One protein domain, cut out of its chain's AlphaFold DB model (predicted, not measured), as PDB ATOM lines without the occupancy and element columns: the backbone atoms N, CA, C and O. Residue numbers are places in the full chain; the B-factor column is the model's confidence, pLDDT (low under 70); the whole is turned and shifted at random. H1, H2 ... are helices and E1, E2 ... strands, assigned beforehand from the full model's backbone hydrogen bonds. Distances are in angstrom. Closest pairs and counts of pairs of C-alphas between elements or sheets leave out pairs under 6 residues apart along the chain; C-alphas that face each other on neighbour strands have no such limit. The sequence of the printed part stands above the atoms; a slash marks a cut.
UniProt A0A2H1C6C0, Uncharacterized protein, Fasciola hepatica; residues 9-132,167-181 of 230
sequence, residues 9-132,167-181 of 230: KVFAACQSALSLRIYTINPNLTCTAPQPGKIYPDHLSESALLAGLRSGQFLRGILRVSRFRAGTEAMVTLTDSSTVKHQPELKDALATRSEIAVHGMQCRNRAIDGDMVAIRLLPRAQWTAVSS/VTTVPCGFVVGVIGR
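Overview. This is residues 9 to 132 and 167 to 181 of the 230 residues of an uncharacterized protein of Fasciola hepatica (UniProt A0A2H1C6C0). A single antiparallel sheet of five strands curls like part of a barrel and folds back on itself, E3 and E2 facing E4 and E5 with E1 as the hinge; short helix H5 packs near the open seam between E3 and E5. H2 covers E4 and E5, the small helices H3 and H4 sit off another part of the sheet, and residues 9 to 17 of H1 stick out as a free arm. The printed part has 139 residues, with five named helices and five named strands in the order H1 H2 E1 E2 H3 H4 E3 H5 E4 E5; the sheet's order is E3 E2 E1 E4 E5, and the class is mixed, helices and strands. The whole is compact, with a radius of gyration of the C-alphas of 14.5 A and spans of 41 by 40 by 28 A.

Arrangement. The strongly twisted sheet has edge strands E3, residues 99 to 103, and E5, residues 173 to 180. E2, residues 73 to 78, pairs with E3 through N 76 and O 100, 2.8 A. E1, residues 59 to 65, forms a hairpin with E2, with N 64 and O 75 2.7 A apart. E4, residues 116 to 121, pairs with E1 through N 61 and O 117, 3.1 A, and with E5 through N 118 and O 177, 2.9 A. E5 bends by 69 degrees at residue 176. The closest C-alphas of E3 and E5, Val 102 and Gly 173, are 5.3 A apart. H5, residues 104 to 108, is on the sheet at a height of 7.4 A; its closest C-alpha pair with E5 is Cys 107 and Phe 174, 4.8 A. H2, residues 46 to 54, is on the sheet at a height of 9.4 A. H3, residues 83 to 86, and H4, residues 88 to 94, touch only at the corner, only just, with 3 pairs of C-alphas within 8 A, Val 84 and Leu 90 closest at 6.5 A. H4 only grazes the sheet with residues 90 to 94, and H1, residues 9 to 23, with residues 22 to 23. Each O i to N i+4 pair is within hydrogen-bond range in H2 and H5, against 10 of 11 in H1 and 1 of 3 in H4, where 2 of 4 O i to N i+3 pairs are; H3 is too short for an i+4 pair.

Along the chain. H1 is 21.4 A long, from C-alpha 9 at (226.080, 231.249, 341.683). H2 measures 12.2 A, E1 17.4 A, E2 16.4 A, E3 12.8 A and E4 15.8 A. E5, 17.8 A, ends with C-alpha 180 at (191.501, 215.953, 339.294).

Size, cuts and confidence. The C-alphas of Lys 9 and Ser 82, the two farthest apart, are 44.2 A apart. Residues 133 to 166 are not printed, and C-alphas 132 and 167 are 9.1 A apart across this cut. The link from H1 to H2 is long, 22 residues. The pLDDT is under 70 in residues 9 to 33, 81 to 97, 129 to 132 and 167 to 168.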
ATOM      1  N   LYS A   9     226.517 230.856 340.331       33.44
ATOM      2  CA  LYS A   9     226.080 231.249 341.683       33.44
ATOM      3  C   LYS A   9     225.009 232.337 341.657       33.44
ATOM      4  O   LYS A   9     224.068 232.261 342.443       33.44
ATOM      5  N   VAL A  10     225.114 233.312 340.754       38.47
ATOM      6  CA  VAL A  10     224.110 234.377 340.608       38.47
ATOM      7  C   VAL A  10     222.796 233.819 340.056       38.47
ATOM      8  O   VAL A  10     221.737 234.170 340.567       38.47
ATOM      9  N   PHE A  11     222.835 232.886 339.098       32.91
ATOM     10  CA  PHE A  11     221.624 232.255 338.559       32.91
ATOM     11  C   PHE A  11     220.896 231.400 339.614       32.91
ATOM     12  O   PHE A  11     219.681 231.519 339.780       32.91
ATOM     13  N   ALA A  12     221.644 230.620 340.404       35.25
ATOM     14  CA  ALA A  12     221.093 229.836 341.510       35.25
ATOM     15  C   ALA A  12     220.543 230.716 342.652       35.25
ATOM     16  O   ALA A  12     219.480 230.425 343.203       35.25
ATOM     17  N   ALA A  13     221.220 231.821 342.985       33.84
ATOM     18  CA  ALA A  13     220.755 232.773 343.995       33.84
ATOM     19  C   ALA A  13     219.514 233.558 343.534       33.84
ATOM     20  O   ALA A  13     218.604 233.792 344.328       33.84
ATOM     21  N   CYS A  14     219.427 233.911 342.247       34.78
ATOM     22  CA  CYS A  14     218.272 234.607 341.680       34.78
ATOM     23  C   CYS A  14     217.038 233.689 341.616       34.78
ATOM     24  O   CYS A  14     215.950 234.094 342.030       34.78
ATOM     25  N   GLN A  15     217.207 232.415 341.231       37.28
ATOM     26  CA  GLN A  15     216.150 231.401 341.343       37.28
ATOM     27  C   GLN A  15     215.739 231.146 342.799       37.28
ATOM     28  O   GLN A  15     214.548 231.023 343.070       37.28
ATOM     29  N   SER A  16     216.683 231.117 343.747       40.38
ATOM     30  CA  SER A  16     216.391 230.960 345.181       40.38
ATOM     31  C   SER A  16     215.576 232.133 345.745       40.38
ATOM     32  O   SER A  16     214.585 231.913 346.443       40.38
ATOM     33  N   ALA A  17     215.917 233.374 345.386       41.72
ATOM     34  CA  ALA A  17     215.215 234.570 345.852       41.72
ATOM     35  C   ALA A  17     213.815 234.740 345.223       41.72
ATOM     36  O   ALA A  17     212.875 235.144 345.911       41.72
ATOM     37  N   LEU A  18     213.650 234.400 343.936       41.97
ATOM     38  CA  LEU A  18     212.341 234.360 343.263       41.97
ATOM     39  C   LEU A  18     211.462 233.221 343.800       41.97
ATOM     40  O   LEU A  18     210.272 233.428 344.032       41.97
ATOM     41  N   SER A  19     212.063 232.059 344.068       42.28
ATOM     42  CA  SER A  19     211.418 230.890 344.676       42.28
ATOM     43  C   SER A  19     210.861 231.226 346.062       42.28
ATOM     44  O   SER A  19     209.670 231.046 346.296       42.28
ATOM     45  N   LEU A  20     211.658 231.837 346.948       45.62
ATOM     46  CA  LEU A  20     211.208 232.229 348.292       45.62
ATOM     47  C   LEU A  20     210.029 233.219 348.266       45.62
ATOM     48  O   LEU A  20     209.098 233.068 349.055       45.62
ATOM     49  N   ARG A  21     210.009 234.175 347.325       47.47
ATOM     50  CA  ARG A  21     208.931 235.177 347.220       47.47
ATOM     51  C   ARG A  21     207.583 234.605 346.770       47.47
ATOM     52  O   ARG A  21     206.552 235.137 347.171       47.47
ATOM     53  N   ILE A  22     207.565 233.528 345.979       50.09
ATOM     54  CA  ILE A  22     206.319 232.834 345.586       50.09
ATOM     55  C   ILE A  22     205.661 232.163 346.807       50.09
ATOM     56  O   ILE A  22     204.434 232.043 346.884       50.09
ATOM     57  N   TYR A  23     206.455 231.736 347.792       47.34
ATOM     58  CA  TYR A  23     205.971 230.995 348.961       47.34
ATOM     59  C   TYR A  23     205.558 231.891 350.144       47.34
ATOM     60  O   TYR A  23     204.721 231.481 350.944       47.34
ATOM     61  N   THR A  24     206.039 233.136 350.229       42.03
ATOM     62  CA  THR A  24     205.829 234.051 351.376       42.03
ATOM     63  C   THR A  24     204.578 234.941 351.301       42.03
ATOM     64  O   THR A  24     204.610 236.088 351.738       42.03
ATOM     65  N   ILE A  25     203.460 234.456 350.755       44.62
ATOM     66  CA  ILE A  25     202.214 235.245 350.691       44.62
ATOM     67  C   ILE A  25     201.120 234.531 351.497       44.62
ATOM     68  O   ILE A  25     200.543 233.549 351.028       44.62
ATOM     69  N   ASN A  26     200.865 235.086 352.692       39.88
ATOM     70  CA  ASN A  26     199.938 234.716 353.778       39.88
ATOM     71  C   ASN A  26     200.364 233.572 354.732       39.88
ATOM     72  O   ASN A  26     200.582 232.449 354.281       39.88
ATOM     73  N   PRO A  27     200.379 233.809 356.065       43.50
ATOM     74  CA  PRO A  27     200.807 232.824 357.068       43.50
ATOM     75  C   PRO A  27     199.815 231.672 357.302       43.50
ATOM     76  O   PRO A  27     200.168 230.699 357.955       43.50
ATOM     77  N   ASN A  28     198.589 231.749 356.770       41.00
ATOM     78  CA  ASN A  28     197.536 230.784 357.109       41.00
ATOM     79  C   ASN A  28     197.371 229.627 356.103       41.00
ATOM     80  O   ASN A  28     196.726 228.642 356.440       41.00
ATOM     81  N   LEU A  29     197.952 229.707 354.896       48.34
ATOM     82  CA  LEU A  29     197.873 228.669 353.851       48.34
ATOM     83  C   LEU A  29     199.119 228.736 352.942       48.34
ATOM     84  O   LEU A  29     199.045 229.118 351.772       48.34
ATOM     85  N   THR A  30     200.297 228.436 353.489       52.41
ATOM     86  CA  THR A  30     201.561 228.520 352.743       52.41
ATOM     87  C   THR A  30     201.722 227.333 351.797       52.41
ATOM     88  O   THR A  30     201.795 226.183 352.235       52.41
ATOM     89  N   CYS A  31     201.876 227.597 350.496       52.28
ATOM     90  CA  CYS A  31     202.607 226.662 349.647       52.28
ATOM     91  C   CYS A  31     204.035 226.618 350.210       52.28
ATOM     92  O   CYS A  31     204.713 227.641 350.245       52.28
ATOM     93  N   THR A  32     204.423 225.488 350.794       60.38
ATOM     94  CA  THR A  32     205.703 225.369 351.503       60.38
ATOM     95  C   THR A  32     206.818 225.291 350.471       60.38
ATOM     96  O   THR A  32     206.638 224.646 349.439       60.38
ATOM     97  N   ALA A  33     207.962 225.928 350.730       69.56
ATOM     98  CA  ALA A  33     209.136 225.763 349.880       69.56
ATOM     99  C   ALA A  33     209.466 224.263 349.712       69.56
ATOM    100  O   ALA A  33     209.182 223.466 350.615       69.56
ATOM    101  N   PRO A  34     210.032 223.844 348.566       76.94
ATOM    102  CA  PRO A  34     210.392 222.450 348.372       76.94
ATOM    103  C   PRO A  34     211.352 221.997 349.480       76.94
ATOM    104  O   PRO A  34     212.334 222.673 349.783       76.94
ATOM    105  N   GLN A  35     211.048 220.851 350.089       78.44
ATOM    106  CA  GLN A  35     211.914 220.233 351.092       78.44
ATOM    107  C   GLN A  35     213.283 219.894 350.475       78.44
ATOM    108  O   GLN A  35     213.343 219.616 349.272       78.44
ATOM    109  N   PRO A  36     214.379 219.878 351.255       79.94
ATOM    110  CA  PRO A  36     215.699 219.527 350.737       79.94
ATOM    111  C   PRO A  36     215.656 218.161 350.031       79.94
ATOM    112  O   PRO A  36     215.190 217.171 350.589       79.94
ATOM    113  N   GLY A  37     216.092 218.131 348.768       81.88
ATOM    114  CA  GLY A  37     216.040 216.945 347.902       81.88
ATOM    115  C   GLY A  37     214.772 216.803 347.045       81.88
ATOM    116  O   GLY A  37     214.746 215.965 346.147       81.88
ATOM    117  N   LYS A  38     213.737 217.631 347.248       82.81
ATOM    118  CA  LYS A  38     212.559 217.697 346.368       82.81
ATOM    119  C   LYS A  38     212.683 218.859 345.381       82.81
ATOM    120  O   LYS A  38     213.103 219.951 345.735       82.81
ATOM    121  N   ILE A  39     212.264 218.631 344.136       87.38
ATOM    122  CA  ILE A  39     212.235 219.670 343.086       87.38
ATOM    123  C   ILE A  39     210.951 220.507 343.169       87.38
ATOM    124  O   ILE A  39     210.961 221.699 342.866       87.38
ATOM    125  N   TYR A  40     209.843 219.882 343.572       88.50
ATOM    126  CA  TYR A  40     208.524 220.506 343.629       88.50
ATOM    127  C   TYR A  40     208.037 220.629 345.072       88.50
ATOM    128  O   TYR A  40     208.291 219.721 345.872       88.50
ATOM    129  N   PRO A  41     207.316 221.711 345.400       89.44
ATOM    130  CA  PRO A  41     206.654 221.831 346.687       89.44
ATOM    131  C   PRO A  41     205.505 220.826 346.794       89.44
ATOM    132  O   PRO A  41     204.857 220.469 345.802       89.44
ATOM    133  N   ASP A  42     205.245 220.363 348.014       91.31
ATOM    134  CA  ASP A  42     204.134 219.453 348.267       91.31
ATOM    135  C   ASP A  42     202.790 220.160 348.007       91.31
ATOM    136  O   ASP A  42     202.659 221.382 348.122       91.31
ATOM    137  N   HIS A  43     201.791 219.384 347.581       92.88
ATOM    138  CA  HIS A  43     200.448 219.913 347.340       92.88
ATOM    139  C   HIS A  43     199.753 220.178 348.674       92.88
ATOM    140  O   HIS A  43     199.991 219.470 349.652       92.88
ATOM    141  N   LEU A  44     198.883 221.186 348.706       91.50
ATOM    142  CA  LEU A  44     198.046 221.433 349.877       91.50
ATOM    143  C   LEU A  44     197.059 220.275 350.088       91.50
ATOM    144  O   LEU A  44     196.597 219.661 349.127       91.50
ATOM    145  N   SER A  45     196.708 220.006 351.349       93.50
ATOM    146  CA  SER A  45     195.680 219.019 351.697       93.50
ATOM    147  C   SER A  45     194.335 219.375 351.067       93.50
ATOM    148  O   SER A  45     194.001 220.556 350.948       93.50
ATOM    149  N   GLU A  46     193.521 218.371 350.752       91.56
ATOM    150  CA  GLU A  46     192.214 218.560 350.114       91.56
ATOM    151  C   GLU A  46     191.305 219.538 350.879       91.56
ATOM    152  O   GLU A  46     190.733 220.448 350.282       91.56
ATOM    153  N   SER A  47     191.247 219.439 352.211       92.44
ATOM    154  CA  SER A  47     190.477 220.357 353.063       92.44
ATOM    155  C   SER A  47     190.911 221.821 352.909       92.44
ATOM    156  O   SER A  47     190.071 222.715 352.802       92.44
ATOM    157  N   ALA A  48     192.222 222.064 352.843       91.88
ATOM    158  CA  ALA A  48     192.814 223.381 352.633       91.88
ATOM    159  C   ALA A  48     192.540 223.916 351.219       91.88
ATOM    160  O   ALA A  48     192.215 225.094 351.062       91.88
ATOM    161  N   LEU A  49     192.605 223.056 350.197       91.75
ATOM    162  CA  LEU A  49     192.226 223.420 348.829       91.75
ATOM    163  C   LEU A  49     190.749 223.816 348.755       91.75
ATOM    164  O   LEU A  49     190.433 224.878 348.227       91.75
ATOM    165  N   LEU A  50     189.850 223.022 349.341       91.44
ATOM    166  CA  LEU A  50     188.416 223.318 349.377       91.44
ATOM    167  C   LEU A  50     188.107 224.604 350.155       91.44
ATOM    168  O   LEU A  50     187.262 225.392 349.732       91.44
ATOM    169  N   ALA A  51     188.781 224.853 351.280       91.19
ATOM    170  CA  ALA A  51     188.646 226.103 352.029       91.19
ATOM    171  C   ALA A  51     189.132 227.318 351.217       91.19
ATOM    172  O   ALA A  51     188.447 228.341 351.166       91.19
ATOM    173  N   GLY A  52     190.271 227.194 350.532       89.38
ATOM    174  CA  GLY A  52     190.814 228.240 349.666       89.38
ATOM    175  C   GLY A  52     189.960 228.512 348.422       89.38
ATOM    176  O   GLY A  52     189.805 229.661 348.022       89.38
ATOM    177  N   LEU A  53     189.337 227.479 347.848       89.56
ATOM    178  CA  LEU A  53     188.380 227.621 346.746       89.56
ATOM    179  C   LEU A  53     187.086 228.308 347.206       89.56
ATOM    180  O   LEU A  53     186.620 229.232 346.549       89.56
ATOM    181  N   ARG A  54     186.527 227.910 348.361       89.00
ATOM    182  CA  ARG A  54     185.309 228.533 348.921       89.00
ATOM    183  C   ARG A  54     185.514 229.989 349.329       89.00
ATOM    184  O   ARG A  54     184.601 230.790 349.177       89.00
ATOM    185  N   SER A  55     186.695 230.326 349.842       86.31
ATOM    186  CA  SER A  55     187.058 231.709 350.182       86.31
ATOM    187  C   SER A  55     187.441 232.558 348.964       86.31
ATOM    188  O   SER A  55     187.600 233.766 349.104       86.31
ATOM    189  N   GLY A  56     187.598 231.955 347.779       84.69
ATOM    190  CA  GLY A  56     188.042 232.646 346.566       84.69
ATOM    191  C   GLY A  56     189.531 233.014 346.561       84.69
ATOM    192  O   GLY A  56     189.971 233.776 345.705       84.69
ATOM    193  N   GLN A  57     190.323 232.484 347.500       85.88
ATOM    194  CA  GLN A  57     191.777 232.663 347.512       85.88
ATOM    195  C   GLN A  57     192.458 231.852 346.400       85.88
ATOM    196  O   GLN A  57     193.493 232.266 345.867       85.88
ATOM    197  N   PHE A  58     191.890 230.693 346.062       90.38
ATOM    198  CA  PHE A  58     192.329 229.864 344.947       90.38
ATOM    199  C   PHE A  58     191.293 229.884 343.833       90.38
ATOM    200  O   PHE A  58     190.092 229.969 344.081       90.38
ATOM    201  N   LEU A  59     191.776 229.749 342.605       91.19
ATOM    202  CA  LEU A  59     190.946 229.634 341.418       91.19
ATOM    203  C   LEU A  59     191.046 228.209 340.881       91.19
ATOM    204  O   LEU A  59     192.120 227.602 340.890       91.19
ATOM    205  N   ARG A  60     189.920 227.672 340.415       93.44
ATOM    206  CA  ARG A  60     189.840 226.349 339.799       93.44
ATOM    207  C   ARG A  60     189.810 226.477 338.286       93.44
ATOM    208  O   ARG A  60     189.051 227.276 337.732       93.44
ATOM    209  N   GLY A  61     190.594 225.644 337.614       94.50
ATOM    210  CA  GLY A  61     190.587 225.589 336.161       94.50
ATOM    211  C   GLY A  61     191.224 224.333 335.597       94.50
ATOM    212  O   GLY A  61     191.739 223.487 336.329       94.50
ATOM    213  N   ILE A  62     191.177 224.223 334.274       96.38
ATOM    214  CA  ILE A  62     191.805 223.140 333.517       96.38
ATOM    215  C   ILE A  62     193.141 223.645 332.987       96.38
ATOM    216  O   ILE A  62     193.196 224.665 332.298       96.38
ATOM    217  N   LEU A  63     194.216 222.922 333.291       96.44
ATOM    218  CA  LEU A  63     195.546 223.234 332.795       96.44
ATOM    219  C   LEU A  63     195.688 222.817 331.326       96.44
ATOM    220  O   LEU A  63     195.424 221.675 330.959       96.44
ATOM    221  N   ARG A  64     196.163 223.734 330.490       95.69
ATOM    222  CA  ARG A  64     196.477 223.543 329.074       95.69
ATOM    223  C   ARG A  64     197.945 223.846 328.840       95.69
ATOM    224  O   ARG A  64     198.389 224.982 328.977       95.69
ATOM    225  N   VAL A  65     198.716 222.822 328.505       94.88
ATOM    226  CA  VAL A  65     200.152 222.955 328.248       94.88
ATOM    227  C   VAL A  65     200.374 223.250 326.768       94.88
ATOM    228  O   VAL A  65     199.775 222.609 325.901       94.88
ATOM    229  N   SER A  66     201.260 224.202 326.464       92.75
ATOM    230  CA  SER A  66     201.608 224.530 325.079       92.75
ATOM    231  C   SER A  66     202.234 223.325 324.375       92.75
ATOM    232  O   SER A  66     203.163 222.699 324.883       92.75
ATOM    233  N   ARG A  67     201.757 223.004 323.167       91.56
ATOM    234  CA  ARG A  67     202.295 221.897 322.355       91.56
ATOM    235  C   ARG A  67     203.726 222.162 321.874       91.56
ATOM    236  O   ARG A  67     204.500 221.223 321.700       91.56
ATOM    237  N   PHE A  68     204.060 223.428 321.635       89.56
ATOM    238  CA  PHE A  68     205.364 223.834 321.102       89.56
ATOM    239  C   PHE A  68     206.361 224.157 322.214       89.56
ATOM    240  O   PHE A  68     207.546 223.882 322.071       89.56
ATOM    241  N   ARG A  69     205.870 224.689 323.337       90.31
ATOM    242  CA  ARG A  69     206.678 225.158 324.469       90.31
ATOM    243  C   ARG A  69     206.270 224.468 325.770       90.31
ATOM    244  O   ARG A  69     205.995 225.101 326.784       90.31
ATOM    245  N   ALA A  70     206.230 223.137 325.738       89.38
ATOM    246  CA  ALA A  70     205.693 222.330 326.831       89.38
ATOM    247  C   ALA A  70     206.450 222.473 328.163       89.38
ATOM    248  O   ALA A  70     205.856 222.261 329.220       89.38
ATOM    249  N   GLY A  71     207.734 222.846 328.143       87.31
ATOM    250  CA  GLY A  71     208.531 223.069 329.356       87.31
ATOM    251  C   GLY A  71     208.290 224.428 330.023       87.31
ATOM    252  O   GLY A  71     208.387 224.540 331.246       87.31
ATOM    253  N   THR A  72     207.939 225.454 329.247       88.12
ATOM    254  CA  THR A  72     207.930 226.850 329.708       88.12
ATOM    255  C   THR A  72     206.534 227.448 329.793       88.12
ATOM    256  O   THR A  72     206.272 228.208 330.720       88.12
ATOM    257  N   GLU A  73     205.615 227.079 328.904       91.25
ATOM    258  CA  GLU A  73     204.322 227.751 328.771       91.25
ATOM    259  C   GLU A  73     203.147 226.809 329.046       91.25
ATOM    260  O   GLU A  73     203.017 225.725 328.466       91.25
ATOM    261  N   ALA A  74     202.257 227.255 329.926       93.56
ATOM    262  CA  ALA A  74     200.944 226.668 330.129       93.56
ATOM    263  C   ALA A  74     199.932 227.761 330.485       93.56
ATOM    264  O   ALA A  74     200.288 228.791 331.051       93.56
ATOM    265  N   MET A  75     198.667 227.511 330.176       93.62
ATOM    266  CA  MET A  75     197.538 228.374 330.505       93.62
ATOM    267  C   MET A  75     196.531 227.572 331.317       93.62
ATOM    268  O   MET A  75     196.338 226.385 331.075       93.62
ATOM    269  N   VAL A  76     195.876 228.200 332.282       94.75
ATOM    270  CA  VAL A  76     194.778 227.599 333.036       94.75
ATOM    271  C   VAL A  76     193.497 228.300 332.632       94.75
ATOM    272  O   VAL A  76     193.324 229.483 332.918       94.75
ATOM    273  N   THR A  77     192.604 227.564 331.980       93.50
ATOM    274  CA  THR A  77     191.266 228.051 331.643       93.50
ATOM    275  C   THR A  77     190.386 227.911 332.876       93.50
ATOM    276  O   THR A  77     190.181 226.796 333.369       93.50
ATOM    277  N   LEU A  78     189.887 229.030 333.400       91.00
ATOM    278  CA  LEU A  78     189.065 229.017 334.605       91.00
ATOM    279  C   LEU A  78     187.714 228.354 334.339       91.00
ATOM    280  O   LEU A  78     187.066 228.616 333.328       91.00
ATOM    281  N   THR A  79     187.287 227.502 335.268       87.56
ATOM    282  CA  THR A  79     185.957 226.873 335.224       87.56
ATOM    283  C   THR A  79     184.924 227.730 335.955       87.56
ATOM    284  O   THR A  79     183.789 227.851 335.504       87.56
ATOM    285  N   ASP A  80     185.339 228.386 337.043       75.81
ATOM    286  CA  ASP A  80     184.445 229.112 337.943       75.81
ATOM    287  C   ASP A  80     184.592 230.633 337.776       75.81
ATOM    288  O   ASP A  80     185.198 231.322 338.600       75.81
ATOM    289  N   SER A  81     183.995 231.189 336.717       66.81
ATOM    290  CA  SER A  81     184.008 232.635 336.412       66.81
ATOM    291  C   SER A  81     183.373 233.517 337.505       66.81
ATOM    292  O   SER A  81     183.515 234.739 337.486       66.81
ATOM    293  N   SER A  82     182.643 232.928 338.457       65.31
ATOM    294  CA  SER A  82     182.017 233.629 339.585       65.31
ATOM    295  C   SER A  82     183.033 234.135 340.610       65.31
ATOM    296  O   SER A  82     182.846 235.221 341.153       65.31
ATOM    297  N   THR A  83     184.129 233.404 340.833       64.62
ATOM    298  CA  THR A  83     185.182 233.779 341.799       64.62
ATOM    299  C   THR A  83     185.972 235.012 341.357       64.62
ATOM    300  O   THR A  83     186.367 235.830 342.185       64.62
ATOM    301  N   VAL A  84     186.085 235.223 340.043       63.34
ATOM    302  CA  VAL A  84     186.711 236.407 339.433       63.34
ATOM    303  C   VAL A  84     185.957 237.697 339.787       63.34
ATOM    304  O   VAL A  84     186.563 238.761 339.869       63.34
ATOM    305  N   LYS A  85     184.646 237.627 340.071       58.50
ATOM    306  CA  LYS A  85     183.824 238.811 340.393       58.50
ATOM    307  C   LYS A  85     184.241 239.503 341.690       58.50
ATOM    308  O   LYS A  85     184.054 240.709 341.812       58.50
ATOM    309  N   HIS A  86     184.800 238.755 342.640       56.53
ATOM    310  CA  HIS A  86     185.248 239.291 343.927       56.53
ATOM    311  C   HIS A  86     186.667 239.877 343.875       56.53
ATOM    312  O   HIS A  86     187.096 240.503 344.841       56.53
ATOM    313  N   GLN A  87     187.378 239.730 342.751       65.81
ATOM    314  CA  GLN A  87     188.681 240.348 342.511       65.81
ATOM    315  C   GLN A  87     188.554 241.411 341.406       65.81
ATOM    316  O   GLN A  87     188.794 241.112 340.233       65.81
ATOM    317  N   PRO A  88     188.192 242.666 341.745       63.97
ATOM    318  CA  PRO A  88     188.027 243.738 340.756       63.97
ATOM    319  C   PRO A  88     189.311 243.975 339.954       63.97
ATOM    320  O   PRO A  88     189.261 244.272 338.768       63.97
ATOM    321  N   GLU A  89     190.462 243.736 340.578       62.59
ATOM    322  CA  GLU A  89     191.784 243.822 339.964       62.59
ATOM    323  C   GLU A  89     192.043 242.804 338.849       62.59
ATOM    324  O   GLU A  89     192.858 243.062 337.959       62.59
ATOM    325  N   LEU A  90     191.385 241.645 338.914       67.69
ATOM    326  CA  LEU A  90     191.490 240.605 337.900       67.69
ATOM    327  C   LEU A  90     190.521 240.873 336.752       67.69
ATOM    328  O   LEU A  90     190.793 240.467 335.631       67.69
ATOM    329  N   LYS A  91     189.415 241.576 337.016       68.81
ATOM    330  CA  LYS A  91     188.344 241.816 336.047       68.81
ATOM    331  C   LYS A  91     188.861 242.452 334.760       68.81
ATOM    332  O   LYS A  91     188.501 241.971 333.696       68.81
ATOM    333  N   ASP A  92     189.734 243.452 334.852       67.75
ATOM    334  CA  ASP A  92     190.259 244.150 333.670       67.75
ATOM    335  C   ASP A  92     191.224 243.269 332.861       67.75
ATOM    336  O   ASP A  92     191.167 243.244 331.634       67.75
ATOM    337  N   ALA A  93     192.070 242.485 333.538       66.12
ATOM    338  CA  ALA A  93     193.042 241.602 332.890       66.12
ATOM    339  C   ALA A  93     192.405 240.316 332.326       66.12
ATOM    340  O   ALA A  93     192.847 239.793 331.305       66.12
ATOM    341  N   LEU A  94     191.351 239.812 332.976       67.62
ATOM    342  CA  LEU A  94     190.602 238.618 332.578       67.62
ATOM    343  C   LEU A  94     189.396 238.929 331.677       67.62
ATOM    344  O   LEU A  94     188.777 237.998 331.164       67.62
ATOM    345  N   ALA A  95     189.056 240.207 331.465       61.53
ATOM    346  CA  ALA A  95     187.948 240.622 330.600       61.53
ATOM    347  C   ALA A  95     188.117 240.119 329.161       61.53
ATOM    348  O   ALA A  95     187.131 239.833 328.485       61.53
ATOM    349  N   THR A  96     189.362 240.003 328.691       65.06
ATOM    350  CA  THR A  96     189.664 239.546 327.331       65.06
ATOM    351  C   THR A  96     189.673 238.022 327.220       65.06
ATOM    352  O   THR A  96     189.189 237.478 326.229       65.06
ATOM    353  N   ARG A  97     190.237 237.320 328.210       66.19
ATOM    354  CA  ARG A  97     190.346 235.853 328.242       66.19
ATOM    355  C   ARG A  97     190.289 235.373 329.686       66.19
ATOM    356  O   ARG A  97     191.118 235.793 330.485       66.19
ATOM    357  N   SER A  98     189.364 234.461 329.997       83.25
ATOM    358  CA  SER A  98     189.223 233.782 331.300       83.25
ATOM    359  C   SER A  98     190.361 232.783 331.573       83.25
ATOM    360  O   SER A  98     190.123 231.621 331.913       83.25
ATOM    361  N   GLU A  99     191.606 233.209 331.365       88.56
ATOM    362  CA  GLU A  99     192.796 232.368 331.369       88.56
ATOM    363  C   GLU A  99     193.915 232.993 332.198       88.56
ATOM    364  O   GLU A  99     194.126 234.204 332.184       88.56
ATOM    365  N   ILE A 100     194.655 232.146 332.908       90.56
ATOM    366  CA  ILE A 100     195.793 232.552 333.735       90.56
ATOM    367  C   ILE A 100     197.032 231.808 333.258       90.56
ATOM    368  O   ILE A 100     197.009 230.585 333.120       90.56
ATOM    369  N   ALA A 101     198.121 232.530 333.019       91.81
ATOM    370  CA  ALA A 101     199.372 231.930 332.587       91.81
ATOM    371  C   ALA A 101     200.108 231.258 333.751       91.81
ATOM    372  O   ALA A 101     200.183 231.776 334.865       91.81
ATOM    373  N   VAL A 102     200.700 230.100 333.483       92.25
ATOM    374  CA  VAL A 102     201.549 229.357 334.415       92.25
ATOM    375  C   VAL A 102     202.885 229.117 333.725       92.25
ATOM    376  O   VAL A 102     203.007 228.273 332.834       92.25
ATOM    377  N   HIS A 103     203.891 229.879 334.146       88.94
ATOM    378  CA  HIS A 103     205.212 229.875 333.529       88.94
ATOM    379  C   HIS A 103     206.156 228.899 334.237       88.94
ATOM    380  O   HIS A 103     206.404 229.002 335.438       88.94
ATOM    381  N   GLY A 104     206.722 227.974 333.467       86.38
ATOM    382  CA  GLY A 104     207.721 227.012 333.913       86.38
ATOM    383  C   GLY A 104     207.154 225.775 334.613       86.38
ATOM    384  O   GLY A 104     206.038 225.746 335.137       86.38
ATOM    385  N   MET A 105     207.969 224.717 334.642       87.19
ATOM    386  CA  MET A 105     207.594 223.436 335.250       87.19
ATOM    387  C   MET A 105     207.375 223.547 336.763       87.19
ATOM    388  O   MET A 105     206.461 222.917 337.293       87.19
ATOM    389  N   GLN A 106     208.171 224.367 337.458       87.00
ATOM    390  CA  GLN A 106     208.056 224.567 338.910       87.00
ATOM    391  C   GLN A 106     206.685 225.134 339.294       87.00
ATOM    392  O   GLN A 106     206.028 224.584 340.177       87.00
ATOM    393  N   CYS A 107     206.209 226.154 338.572       89.81
ATOM    394  CA  CYS A 107     204.898 226.759 338.811       89.81
ATOM    395  C   CYS A 107     203.732 225.843 338.436       89.81
ATOM    396  O   CYS A 107     202.647 225.969 338.997       89.81
ATOM    397  N   ARG A 108     203.956 224.895 337.519       92.00
ATOM    398  CA  ARG A 108     202.986 223.857 337.156       92.00
ATOM    399  C   ARG A 108     202.818 222.792 338.238       92.00
ATOM    400  O   ARG A 108     201.802 222.107 338.262       92.00
ATOM    401  N   ASN A 109     203.814 222.634 339.107       93.44
ATOM    402  CA  ASN A 109     203.789 221.743 340.264       93.44
ATOM    403  C   ASN A 109     203.218 220.341 339.970       93.44
ATOM    404  O   ASN A 109     202.182 219.934 340.504       93.44
ATOM    405  N   ARG A 110     203.913 219.580 339.113       94.06
ATOM    406  CA  ARG A 110     203.571 218.185 338.754       94.06
ATOM    407  C   ARG A 110     202.206 217.999 338.067       94.06
ATOM    408  O   ARG A 110     201.775 216.854 337.918       94.06
ATOM    409  N   ALA A 111     201.511 219.068 337.677       95.69
ATOM    410  CA  ALA A 111     200.289 218.974 336.884       95.69
ATOM    411  C   ALA A 111     200.606 218.712 335.402       95.69
ATOM    412  O   ALA A 111     201.625 219.181 334.883       95.69
ATOM    413  N   ILE A 112     199.737 217.958 334.733       95.12
ATOM    414  CA  ILE A 112     199.853 217.614 333.307       95.12
ATOM    415  C   ILE A 112     198.723 218.247 332.486       95.12
ATOM    416  O   ILE A 112     197.775 218.808 333.034       95.12
ATOM    417  N   ASP A 113     198.821 218.179 331.157       96.25
ATOM    418  CA  ASP A 113     197.775 218.704 330.274       96.25
ATOM    419  C   ASP A 113     196.406 218.055 330.545       96.25
ATOM    420  O   ASP A 113     196.254 216.832 330.604       96.25
ATOM    421  N   GLY A 114     195.393 218.902 330.696       95.81
ATOM    422  CA  GLY A 114     194.022 218.515 330.996       95.81
ATOM    423  C   GLY A 114     193.740 218.233 332.472       95.81
ATOM    424  O   GLY A 114     192.581 217.984 332.797       95.81
ATOM    425  N   ASP A 115     194.736 218.295 333.366       97.38
ATOM    426  CA  ASP A 115     194.490 218.203 334.808       97.38
ATOM    427  C   ASP A 115     193.597 219.360 335.274       97.38
ATOM    428  O   ASP A 115     193.730 220.512 334.843       97.38
ATOM    429  N   MET A 116     192.714 219.054 336.218       96.56
ATOM    430  CA  MET A 116     191.949 220.050 336.944       96.56
ATOM    431  C   MET A 116     192.753 220.509 338.154       96.56
ATOM    432  O   MET A 116     193.046 219.724 339.058       96.56
ATOM    433  N   VAL A 117     193.108 221.788 338.176       96.56
ATOM    434  CA  VAL A 117     194.070 222.351 339.124       96.56
ATOM    435  C   VAL A 117     193.455 223.465 339.961       96.56
ATOM    436  O   VAL A 117     192.572 224.196 339.510       96.56
ATOM    437  N   ALA A 118     193.962 223.595 341.186       95.00
ATOM    438  CA  ALA A 118     193.797 224.780 342.010       95.00
ATOM    439  C   ALA A 118     195.038 225.658 341.848       95.00
ATOM    440  O   ALA A 118     196.168 225.204 342.071       95.00
ATOM    441  N   ILE A 119     194.832 226.917 341.483       93.25
ATOM    442  CA  ILE A 119     195.903 227.896 341.319       93.25
ATOM    443  C   ILE A 119     195.750 229.047 342.299       93.25
ATOM    444  O   ILE A 119     194.647 229.486 342.623       93.25
ATOM    445  N   ARG A 120     196.890 229.563 342.739       90.50
ATOM    446  CA  ARG A 120     196.998 230.829 343.451       90.50
ATOM    447  C   ARG A 120     197.589 231.855 342.500       90.50
ATOM    448  O   ARG A 120     198.590 231.586 341.837       90.50
ATOM    449  N   LEU A 121     196.971 233.022 342.449       88.50
ATOM    450  CA  LEU A 121     197.447 234.129 341.637       88.50
ATOM    451  C   LEU A 121     198.746 234.701 342.222       88.50
ATOM    452  O   LEU A 121     198.881 234.835 343.439       88.50
ATOM    453  N   LEU A 122     199.700 235.027 341.355       86.88
ATOM    454  CA  LEU A 122     200.920 235.725 341.742       86.88
ATOM    455  C   LEU A 122     200.657 237.236 341.868       86.88
ATOM    456  O   LEU A 122     199.730 237.750 341.238       86.88
ATOM    457  N   PRO A 123     201.472 237.977 342.639       85.44
ATOM    458  CA  PRO A 123     201.427 239.437 342.651       85.44
ATOM    459  C   PRO A 123     201.584 240.033 341.249       85.44
ATOM    460  O   PRO A 123     202.343 239.507 340.437       85.44
ATOM    461  N   ARG A 124     200.955 241.188 340.994       80.12
ATOM    462  CA  ARG A 124     201.022 241.899 339.699       80.12
ATOM    463  C   ARG A 124     202.441 242.182 339.210       80.12
ATOM    464  O   ARG A 124     202.698 242.117 338.016       80.12
ATOM    465  N   ALA A 125     203.379 242.424 340.122       80.69
ATOM    466  CA  ALA A 125     204.789 242.623 339.779       80.69
ATOM    467  C   ALA A 125     205.441 241.395 339.109       80.69
ATOM    468  O   ALA A 125     206.489 241.520 338.488       80.69
ATOM    469  N   GLN A 126     204.844 240.211 339.263       81.62
ATOM    470  CA  GLN A 126     205.285 238.954 338.657       81.62
ATOM    471  C   GLN A 126     204.407 238.543 337.468       81.62
ATOM    472  O   GLN A 126     204.524 237.418 336.983       81.62
ATOM    473  N   TRP A 127     203.494 239.408 337.019       87.25
ATOM    474  CA  TRP A 127     202.715 239.149 335.816       87.25
ATOM    475  C   TRP A 127     203.568 239.422 334.587       87.25
ATOM    476  O   TRP A 127     204.253 240.440 334.494       87.25
ATOM    477  N   THR A 128     203.526 238.494 333.640       75.81
ATOM    478  CA  THR A 128     204.317 238.591 332.422       75.81
ATOM    479  C   THR A 128     203.665 239.583 331.467       75.81
ATOM    480  O   THR A 128     202.485 239.476 331.131       75.81
ATOM    481  N   ALA A 129     204.455 240.547 331.006       66.44
ATOM    482  CA  ALA A 129     204.115 241.386 329.869       66.44
ATOM    483  C   ALA A 129     204.008 240.515 328.614       66.44
ATOM    484  O   ALA A 129     204.966 239.825 328.261       66.44
ATOM    485  N   VAL A 130     202.872 240.544 327.915       56.41
ATOM    486  CA  VAL A 130     202.804 239.925 326.589       56.41
ATOM    487  C   VAL A 130     203.577 240.819 325.632       56.41
ATOM    488  O   VAL A 130     203.054 241.809 325.129       56.41
ATOM    489  N   SER A 131     204.838 240.487 325.369       41.44
ATOM    490  CA  SER A 131     205.506 241.011 324.185       41.44
ATOM    491  C   SER A 131     204.905 240.296 322.979       41.44
ATOM    492  O   SER A 131     205.097 239.093 322.809       41.44
ATOM    493  N   SER A 132     204.190 241.023 322.125       37.50
ATOM    494  CA  SER A 132     203.605 240.539 320.866       37.50
ATOM    495  C   SER A 132     204.637 240.106 319.810       37.50
ATOM    496  O   SER A 132     204.294 239.958 318.641       37.50
ATOM    497  N   VAL A 167     201.124 247.470 327.134       50.97
ATOM    498  CA  VAL A 167     201.607 246.195 327.644       50.97
ATOM    499  C   VAL A 167     200.435 245.591 328.390       50.97
ATOM    500  O   VAL A 167     200.184 245.900 329.552       50.97
ATOM    501  N   THR A 168     199.672 244.751 327.703       64.50
ATOM    502  CA  THR A 168     198.662 243.924 328.340       64.50
ATOM    503  C   THR A 168     199.413 242.865 329.141       64.50
ATOM    504  O   THR A 168     199.963 241.894 328.619       64.50
ATOM    505  N   THR A 169     199.546 243.109 330.443       75.81
ATOM    506  CA  THR A 169     200.133 242.140 331.368       75.81
ATOM    507  C   THR A 169     199.170 240.975 331.528       75.81
ATOM    508  O   THR A 169     198.014 241.183 331.904       75.81
ATOM    509  N   VAL A 170     199.634 239.755 331.269       83.56
ATOM    510  CA  VAL A 170     198.821 238.553 331.452       83.56
ATOM    511  C   VAL A 170     198.924 238.079 332.899       83.56
ATOM    512  O   VAL A 170     200.036 237.920 333.419       83.56
ATOM    513  N   PRO A 171     197.784 237.825 333.566       88.69
ATOM    514  CA  PRO A 171     197.786 237.351 334.936       88.69
ATOM    515  C   PRO A 171     198.505 236.012 335.031       88.69
ATOM    516  O   PRO A 171     198.264 235.100 334.239       88.69
ATOM    517  N   CYS A 172     199.399 235.906 336.014       89.38
ATOM    518  CA  CYS A 172     200.226 234.725 336.226       89.38
ATOM    519  C   CYS A 172     199.865 234.022 337.532       89.38
ATOM    520  O   CYS A 172     199.562 234.668 338.536       89.38
ATOM    521  N   GLY A 173     199.922 232.695 337.529       90.94
ATOM    522  CA  GLY A 173     199.543 231.861 338.660       90.94
ATOM    523  C   GLY A 173     200.521 230.727 338.940       90.94
ATOM    524  O   GLY A 173     201.357 230.354 338.117       90.94
ATOM    525  N   PHE A 174     200.371 230.162 340.131       92.19
ATOM    526  CA  PHE A 174     201.112 229.011 340.627       92.19
ATOM    527  C   PHE A 174     200.138 227.899 341.037       92.19
ATOM    528  O   PHE A 174     199.171 228.156 341.758       92.19
ATOM    529  N   VAL A 175     200.397 226.658 340.620       95.00
ATOM    530  CA  VAL A 175     199.573 225.487 340.954       95.00
ATOM    531  C   VAL A 175     199.846 225.030 342.386       95.00
ATOM    532  O   VAL A 175     200.907 224.488 342.699       95.00
ATOM    533  N   VAL A 176     198.859 225.210 343.265       94.12
ATOM    534  CA  VAL A 176     198.947 224.815 344.683       94.12
ATOM    535  C   VAL A 176     198.508 223.369 344.927       94.12
ATOM    536  O   VAL A 176     198.908 222.759 345.919       94.12
ATOM    537  N   GLY A 177     197.724 222.800 344.013       94.62
ATOM    538  CA  GLY A 177     197.285 221.413 344.087       94.62
ATOM    539  C   GLY A 177     196.567 220.955 342.825       94.62
ATOM    540  O   GLY A 177     196.076 221.768 342.036       94.62
ATOM    541  N   VAL A 178     196.506 219.638 342.642       96.50
ATOM    542  CA  VAL A 178     195.788 218.997 341.537       96.50
ATOM    543  C   VAL A 178     194.530 218.344 342.098       96.50
ATOM    544  O   VAL A 178     194.626 217.418 342.893       96.50
ATOM    545  N   ILE A 179     193.366 218.859 341.704       94.94
ATOM    546  CA  ILE A 179     192.046 218.418 342.179       94.94
ATOM    547  C   ILE A 179     191.622 217.143 341.446       94.94
ATOM    548  O   ILE A 179     191.072 216.229 342.047       94.94
ATOM    549  N   GLY A 180     191.872 217.084 340.137       95.44
ATOM    550  CA  GLY A 180     191.501 215.953 339.294       95.44
ATOM    551  C   GLY A 180     192.592 215.657 338.280       95.44
ATOM    552  O   GLY A 180     193.025 216.554 337.555       95.44
ATOM    553  N   ARG A 181     193.042 214.402 338.239       95.38
ATOM    554  CA  ARG A 181     194.046 213.931 337.281       95.38
ATOM    555  C   ARG A 181     193.390 213.521 335.970       95.38
ATOM    556  O   ARG A 181     192.376 212.833 335.973       95.38
TER     557      ARG A 181